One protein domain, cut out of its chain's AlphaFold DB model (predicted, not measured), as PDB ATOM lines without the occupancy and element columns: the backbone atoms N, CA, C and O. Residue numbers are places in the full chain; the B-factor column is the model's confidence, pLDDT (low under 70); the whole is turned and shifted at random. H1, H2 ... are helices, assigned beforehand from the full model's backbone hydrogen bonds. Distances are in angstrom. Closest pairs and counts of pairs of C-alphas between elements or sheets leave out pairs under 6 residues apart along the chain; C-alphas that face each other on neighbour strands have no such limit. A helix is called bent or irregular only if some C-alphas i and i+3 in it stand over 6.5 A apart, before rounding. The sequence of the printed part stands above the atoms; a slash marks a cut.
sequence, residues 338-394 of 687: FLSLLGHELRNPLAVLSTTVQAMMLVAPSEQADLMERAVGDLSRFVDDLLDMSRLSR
ATOM      1  N   PHE A 338      -6.012 -14.137  19.727       69.38
ATOM      2  CA  PHE A 338      -5.710 -15.328  20.515       69.38
ATOM      3  C   PHE A 338      -4.242 -15.752  20.394       69.38
ATOM      4  O   PHE A 338      -3.592 -15.982  21.411       69.38
ATOM      5  N   LEU A 339      -3.684 -15.804  19.176       68.38
ATOM      6  CA  LEU A 339      -2.279 -16.179  18.968       68.38
ATOM      7  C   LEU A 339      -1.301 -15.147  19.548       68.38
ATOM      8  O   LEU A 339      -0.239 -15.520  20.042       68.38
ATOM      9  N   SER A 340      -1.647 -13.857  19.513       67.88
ATOM     10  CA  SER A 340      -0.819 -12.813  20.129       67.88
ATOM     11  C   SER A 340      -0.835 -12.897  21.656       67.88
ATOM     12  O   SER A 340       0.219 -12.793  22.284       67.88
ATOM     13  N   LEU A 341      -2.015 -13.107  22.247       67.75
ATOM     14  CA  LEU A 341      -2.180 -13.273  23.690       67.75
ATOM     15  C   LEU A 341      -1.457 -14.531  24.187       67.75
ATOM     16  O   LEU A 341      -0.663 -14.439  25.118       67.75
ATOM     17  N   LEU A 342      -1.628 -15.669  23.503       73.38
ATOM     18  CA  LEU A 342      -0.903 -16.914  23.788       73.38
ATOM     19  C   LEU A 342       0.610 -16.721  23.788       73.38
ATOM     20  O   LEU A 342       1.289 -17.233  24.668       73.38
ATOM     21  N   GLY A 343       1.146 -15.978  22.818       71.25
ATOM     22  CA  GLY A 343       2.583 -15.732  22.759       71.25
ATOM     23  C   GLY A 343       3.117 -15.021  23.998       71.25
ATOM     24  O   GLY A 343       4.174 -15.379  24.514       71.25
ATOM     25  N   HIS A 344       2.371 -14.041  24.503       72.62
ATOM     26  CA  HIS A 344       2.747 -13.321  25.714       72.62
ATOM     27  C   HIS A 344       2.560 -14.178  26.976       72.62
ATOM     28  O   HIS A 344       3.445 -14.214  27.833       72.62
ATOM     29  N   GLU A 345       1.446 -14.903  27.067       73.94
ATOM     30  CA  GLU A 345       1.124 -15.792  28.190       73.94
ATOM     31  C   GLU A 345       2.063 -17.001  28.282       73.94
ATOM     32  O   GLU A 345       2.312 -17.485  29.378       73.94
ATOM     33  N   LEU A 346       2.630 -17.476  27.167       77.56
ATOM     34  CA  LEU A 346       3.632 -18.549  27.158       77.56
ATOM     35  C   LEU A 346       5.049 -18.034  27.432       77.56
ATOM     36  O   LEU A 346       5.823 -18.713  28.107       77.56
ATOM     37  N   ARG A 347       5.401 -16.829  26.959       71.50
ATOM     38  CA  ARG A 347       6.727 -16.238  27.208       71.50
ATOM     39  C   ARG A 347       6.934 -15.889  28.686       71.50
ATOM     40  O   ARG A 347       8.040 -16.040  29.196       71.50
ATOM     41  N   ASN A 348       5.880 -15.477  29.386       72.25
ATOM     42  CA  ASN A 348       5.937 -15.131  30.809       72.25
ATOM     43  C   ASN A 348       6.422 -16.284  31.721       72.25
ATOM     44  O   ASN A 348       7.427 -16.101  32.410       72.25
ATOM     45  N   PRO A 349       5.787 -17.474  31.748       66.62
ATOM     46  CA  PRO A 349       6.248 -18.587  32.576       66.62
ATOM     47  C   PRO A 349       7.626 -19.085  32.136       66.62
ATOM     48  O   PRO A 349       8.434 -19.472  32.978       66.62
ATOM     49  N   LEU A 350       7.934 -19.017  30.839       74.25
ATOM     50  CA  LEU A 350       9.251 -19.349  30.302       74.25
ATOM     51  C   LEU A 350      10.366 -18.450  30.839       74.25
ATOM     52  O   LEU A 350      11.417 -18.953  31.230       74.25
ATOM     53  N   ALA A 351      10.129 -17.140  30.906       67.56
ATOM     54  CA  ALA A 351      11.084 -16.188  31.466       67.56
ATOM     55  C   ALA A 351      11.363 -16.477  32.951       67.56
ATOM     56  O   ALA A 351      12.517 -16.458  33.385       67.56
ATOM     57  N   VAL A 352      10.323 -16.819  33.723       73.56
ATOM     58  CA  VAL A 352      10.462 -17.205  35.138       73.56
ATOM     59  C   VAL A 352      11.265 -18.499  35.279       73.56
ATOM     60  O   VAL A 352      12.188 -18.557  36.092       73.56
ATOM     61  N   LEU A 353      10.965 -19.522  34.472       76.81
ATOM     62  CA  LEU A 353      11.715 -20.781  34.472       76.81
ATOM     63  C   LEU A 353      13.183 -20.558  34.104       76.81
ATOM     64  O   LEU A 353      14.064 -21.077  34.782       76.81
ATOM     65  N   SER A 354      13.449 -19.741  33.083       72.00
ATOM     66  CA  SER A 354      14.808 -19.412  32.649       72.00
ATOM     67  C   SER A 354      15.592 -18.724  33.768       72.00
ATOM     68  O   SER A 354      16.683 -19.172  34.115       72.00
ATOM     69  N   THR A 355      14.988 -17.725  34.416       67.31
ATOM     70  CA  THR A 355      15.596 -17.002  35.545       67.31
ATOM     71  C   THR A 355      15.863 -17.930  36.732       67.31
ATOM     72  O   THR A 355      16.930 -17.882  37.341       67.31
ATOM     73  N   THR A 356      14.915 -18.817  37.048       72.88
ATOM     74  CA  THR A 356      15.043 -19.765  38.165       72.88
ATOM     75  C   THR A 356      16.179 -20.754  37.919       72.88
ATOM     76  O   THR A 356      16.990 -20.992  38.810       72.88
ATOM     77  N   VAL A 357      16.277 -21.302  36.705       76.81
ATOM     78  CA  VAL A 357      17.350 -22.235  36.342       76.81
ATOM     79  C   VAL A 357      18.713 -21.539  36.342       76.81
ATOM     80  O   VAL A 357      19.666 -22.088  36.891       76.81
ATOM     81  N   GLN A 358      18.812 -20.307  35.830       71.50
ATOM     82  CA  GLN A 358      20.047 -19.516  35.907       71.50
ATOM     83  C   GLN A 358      20.474 -19.255  37.358       71.50
ATOM     84  O   GLN A 358      21.647 -19.408  37.696       71.50
ATOM     85  N   ALA A 359      19.528 -18.931  38.246       71.69
ATOM     86  CA  ALA A 359      19.806 -18.783  39.672       71.69
ATOM     87  C   ALA A 359      20.278 -20.103  40.313       71.69
ATOM     88  O   ALA A 359      21.210 -20.097  41.118       71.69
ATOM     89  N   MET A 360      19.696 -21.245  39.924       75.50
ATOM     90  CA  MET A 360      20.161 -22.565  40.369       75.50
ATOM     91  C   MET A 360      21.593 -22.849  39.908       75.50
ATOM     92  O   MET A 360      22.390 -23.333  40.710       75.50
ATOM     93  N   MET A 361      21.951 -22.495  38.669       69.69
ATOM     94  CA  MET A 361      23.318 -22.658  38.155       69.69
ATOM     95  C   MET A 361      24.352 -21.818  38.915       69.69
ATOM     96  O   MET A 361      25.499 -22.240  39.046       69.69
ATOM     97  N   LEU A 362      23.958 -20.658  39.454       75.00
ATOM     98  CA  LEU A 362      24.833 -19.805  40.266       75.00
ATOM     99  C   LEU A 362      25.079 -20.361  41.677       75.00
ATOM    100  O   LEU A 362      26.157 -20.154  42.233       75.00
ATOM    101  N   VAL A 363      24.091 -21.038  42.272       74.31
ATOM    102  CA  VAL A 363      24.148 -21.510  43.669       74.31
ATOM    103  C   VAL A 363      24.616 -22.965  43.776       74.31
ATOM    104  O   VAL A 363      25.366 -23.303  44.691       74.31
ATOM    105  N   ALA A 364      24.178 -23.831  42.863       73.31
ATOM    106  CA  ALA A 364      24.461 -25.264  42.866       73.31
ATOM    107  C   ALA A 364      24.485 -25.817  41.423       73.31
ATOM    108  O   ALA A 364      23.529 -26.478  40.997       73.31
ATOM    109  N   PRO A 365      25.563 -25.554  40.658       75.56
ATOM    110  CA  PRO A 365      25.715 -26.102  39.315       75.56
ATOM    111  C   PRO A 365      25.659 -27.634  39.368       75.56
ATOM    112  O   PRO A 365      26.346 -28.277  40.165       75.56
ATOM    113  N   SER A 366      24.787 -28.215  38.548       80.69
ATOM    114  CA  SER A 366      24.532 -29.653  38.483       80.69
ATOM    115  C   SER A 366      24.171 -30.039  37.056       80.69
ATOM    116  O   SER A 366      23.610 -29.234  36.317       80.69
ATOM    117  N   GLU A 367      24.427 -31.293  36.688       76.44
ATOM    118  CA  GLU A 367      24.066 -31.820  35.367       76.44
ATOM    119  C   GLU A 367      22.552 -31.685  35.098       76.44
ATOM    120  O   GLU A 367      22.121 -31.450  33.970       76.44
ATOM    121  N   GLN A 368      21.731 -31.761  36.153       78.75
ATOM    122  CA  GLN A 368      20.292 -31.521  36.078       78.75
ATOM    123  C   GLN A 368      19.964 -30.059  35.742       78.75
ATOM    124  O   GLN A 368      19.070 -29.821  34.931       78.75
ATOM    125  N   ALA A 369      20.678 -29.090  36.321       73.38
ATOM    126  CA  ALA A 369      20.480 -27.674  36.018       73.38
ATOM    127  C   ALA A 369      20.879 -27.341  34.567       73.38
ATOM    128  O   ALA A 369      20.118 -26.662  33.882       73.38
ATOM    129  N   ASP A 370      21.974 -27.918  34.061       68.81
ATOM    130  CA  ASP A 370      22.410 -27.760  32.662       68.81
ATOM    131  C   ASP A 370      21.407 -28.367  31.663       68.81
ATOM    132  O   ASP A 370      21.204 -27.872  30.550       68.81
ATOM    133  N   LEU A 371      20.775 -29.490  32.025       75.56
ATOM    134  CA  LEU A 371      19.703 -30.089  31.223       75.56
ATOM    135  C   LEU A 371      18.439 -29.220  31.236       75.56
ATOM    136  O   LEU A 371      17.816 -29.035  30.190       75.56
ATOM    137  N   MET A 372      18.073 -28.668  32.396       75.38
ATOM    138  CA  MET A 372      16.922 -27.773  32.527       75.38
ATOM    139  C   MET A 372      17.129 -26.464  31.761       75.38
ATOM    140  O   MET A 372      16.190 -25.993  31.123       75.38
ATOM    141  N   GLU A 373      18.339 -25.901  31.758       75.50
ATOM    142  CA  GLU A 373      18.640 -24.661  31.034       75.50
ATOM    143  C   GLU A 373      18.456 -24.863  29.529       75.50
ATOM    144  O   GLU A 373      17.733 -24.107  28.874       75.50
ATOM    145  N   ARG A 374      19.032 -25.946  28.995       69.12
ATOM    146  CA  ARG A 374      18.876 -26.323  27.586       69.12
ATOM    147  C   ARG A 374      17.411 -26.559  27.221       69.12
ATOM    148  O   ARG A 374      16.949 -26.021  26.219       69.12
ATOM    149  N   ALA A 375      16.660 -27.276  28.059       73.25
ATOM    150  CA  ALA A 375      15.245 -27.555  27.818       73.25
ATOM    151  C   ALA A 375      14.369 -26.286  27.817       73.25
ATOM    152  O   ALA A 375      13.493 -26.135  26.962       73.25
ATOM    153  N   VAL A 376      14.604 -25.349  28.743       76.25
ATOM    154  CA  VAL A 376      13.870 -24.071  28.807       76.25
ATOM    155  C   VAL A 376      14.244 -23.158  27.634       76.25
ATOM    156  O   VAL A 376      13.368 -22.512  27.048       76.25
ATOM    157  N   GLY A 377      15.523 -23.136  27.250       71.00
ATOM    158  CA  GLY A 377      15.990 -22.436  26.055       71.00
ATOM    159  C   GLY A 377      15.370 -22.999  24.772       71.00
ATOM    160  O   GLY A 377      14.934 -22.236  23.908       71.00
ATOM    161  N   ASP A 378      15.256 -24.326  24.669       69.06
ATOM    162  CA  ASP A 378      14.581 -24.998  23.559       69.06
ATOM    163  C   ASP A 378      13.104 -24.613  23.461       69.06
ATOM    164  O   ASP A 378      12.637 -24.240  22.383       69.06
ATOM    165  N   LEU A 379      12.384 -24.644  24.585       77.06
ATOM    166  CA  LEU A 379      10.965 -24.294  24.625       77.06
ATOM    167  C   LEU A 379      10.731 -22.817  24.269       77.06
ATOM    168  O   LEU A 379       9.795 -22.506  23.536       77.06
ATOM    169  N   SER A 380      11.610 -21.919  24.722       73.25
ATOM    170  CA  SER A 380      11.535 -20.490  24.386       73.25
ATOM    171  C   SER A 380      11.694 -20.251  22.890       73.25
ATOM    172  O   SER A 380      10.861 -19.583  22.280       73.25
ATOM    173  N   ARG A 381      12.690 -20.894  22.274       72.56
ATOM    174  CA  ARG A 381      12.894 -20.828  20.825       72.56
ATOM    175  C   ARG A 381      11.694 -21.368  20.050       72.56
ATOM    176  O   ARG A 381      11.291 -20.769  19.065       72.56
ATOM    177  N   PHE A 382      11.103 -22.475  20.496       75.31
ATOM    178  CA  PHE A 382       9.927 -23.058  19.850       75.31
ATOM    179  C   PHE A 382       8.701 -22.150  19.903       75.31
ATOM    180  O   PHE A 382       7.972 -22.047  18.916       75.31
ATOM    181  N   VAL A 383       8.482 -21.481  21.035       77.88
ATOM    182  CA  VAL A 383       7.416 -20.484  21.161       77.88
ATOM    183  C   VAL A 383       7.678 -19.309  20.221       77.88
ATOM    184  O   VAL A 383       6.770 -18.907  19.494       77.88
ATOM    185  N   ASP A 384       8.908 -18.798  20.171       74.12
ATOM    186  CA  ASP A 384       9.266 -17.692  19.279       74.12
ATOM    187  C   ASP A 384       9.114 -18.068  17.794       74.12
ATOM    188  O   ASP A 384       8.481 -17.319  17.051       74.12
ATOM    189  N   ASP A 385       9.573 -19.252  17.375       74.81
ATOM    190  CA  ASP A 385       9.429 -19.750  15.999       74.81
ATOM    191  C   ASP A 385       7.951 -19.910  15.597       74.81
ATOM    192  O   ASP A 385       7.552 -19.558  14.484       74.81
ATOM    193  N   LEU A 386       7.103 -20.407  16.504       75.62
ATOM    194  CA  LEU A 386       5.664 -20.552  16.261       75.62
ATOM    195  C   LEU A 386       4.980 -19.187  16.104       75.62
ATOM    196  O   LEU A 386       4.118 -19.008  15.237       75.62
ATOM    197  N   LEU A 387       5.372 -18.206  16.918       74.88
ATOM    198  CA  LEU A 387       4.855 -16.843  16.823       74.88
ATOM    199  C   LEU A 387       5.354 -16.127  15.566       74.88
ATOM    200  O   LEU A 387       4.568 -15.425  14.926       74.88
ATOM    201  N   ASP A 388       6.615 -16.320  15.187       73.88
ATOM    202  CA  ASP A 388       7.182 -15.776  13.954       73.88
ATOM    203  C   ASP A 388       6.489 -16.380  12.725       73.88
ATOM    204  O   ASP A 388       6.056 -15.626  11.855       73.88
ATOM    205  N   MET A 389       6.259 -17.698  12.686       74.12
ATOM    206  CA  MET A 389       5.480 -18.362  11.628       74.12
ATOM    207  C   MET A 389       4.064 -17.795  11.536       74.12
ATOM    208  O   MET A 389       3.567 -17.483  10.452       74.12
ATOM    209  N   SER A 390       3.437 -17.567  12.687       72.00
ATOM    210  CA  SER A 390       2.124 -16.949  12.743       72.00
ATOM    211  C   SER A 390       2.129 -15.508  12.216       72.00
ATOM    212  O   SER A 390       1.203 -15.109  11.514       72.00
ATOM    213  N   ARG A 391       3.144 -14.699  12.530       74.38
ATOM    214  CA  ARG A 391       3.272 -13.319  12.019       74.38
ATOM    215  C   ARG A 391       3.583 -13.292  10.521       74.38
ATOM    216  O   ARG A 391       3.047 -12.439   9.810       74.38
ATOM    217  N   LEU A 392       4.389 -14.244  10.055       73.50
ATOM    218  CA  LEU A 392       4.756 -14.457   8.656       73.50
ATOM    219  C   LEU A 392       3.550 -14.828   7.796       73.50
ATOM    220  O   LEU A 392       3.294 -14.149   6.806       73.50
ATOM    221  N   SER A 393       2.739 -15.809   8.213       65.69
ATOM    222  CA  SER A 393       1.530 -16.211   7.470       65.69
ATOM    223  C   SER A 393       0.506 -15.075   7.317       65.69
ATOM    224  O   SER A 393      -0.457 -15.205   6.564       65.69
ATOM    225  N   ARG A 394       0.674 -13.983   8.072       63.59
ATOM    226  CA  ARG A 394      -0.220 -12.822   8.127       63.59
ATOM    227  C   ARG A 394       0.371 -11.578   7.458       63.59
ATOM    228  O   ARG A 394      -0.289 -10.542   7.464       63.59
TER     229      ARG A 394
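What this domain is: This is residues 338 to 394 of the 687 residues of the protein "Histidine kinase" of Deltaproteobacteria bacterium (UniProt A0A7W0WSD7). Two long helices of 26 residues each, H1 and H2, lie side by side as a helical hairpin: the printed part runs along H1, turns tightly at one end and folds back along H2. Together they make a slim rod spanning 44 by 15 by 11 A, with no third part over either helix. The printed part has 57 residues with two named helices, H1 then H2, and no named strand; the class is all helix. The whole is loose, with a radius of gyration of the C-alphas of 13.5 A.

Where its parts are: Find C-alpha 338 at (-5.710, -15.328, 20.515), where H1 begins; H1 holds residues 338 to 363 and runs 38.3 A from first to last C-alpha, ending at C-alpha 363 at (24.148, -21.510, 43.669). H1 is neither bent nor irregular, but only just: C-alphas 346 and 349 are 6.0 A apart. Past a link of three residues, look for C-alpha 367 at (24.066, -31.820, 35.367), where H2 begins. H2 holds residues 367 to 392 and runs 37.3 A, to C-alpha 392 at (4.756, -14.457, 8.656).

How they stand to each other: Compare the x values along the two helices: they rise overall through H1 and fall overall through H2. H1 and H2 form a hairpin and run opposite ways at a shallow tilt of 21 degrees. They touch, with 23 pairs of C-alphas within 8 A, and their centres are 9.7 A apart. Look at Val 357 and Glu 373 for their closest C-alphas, 6.0 A apart. In the backbone of H2 every O i to N i+4 pair is within hydrogen-bond range; in H1 21 of 22 are.

The domain as a whole: The two C-alphas farthest apart are those of Ala 364 and Arg 394, at 44.4 A, while those of Phe 338 and Arg 394, the first and last printed, are 13.8 A apart. The printed part has no cut, and the link from H1 to H2 is tight. In the B-factor column the mean pLDDT of the printed part is 72.9; 13 residues are under 70, among them residues 338 to 341 and 393 to 394.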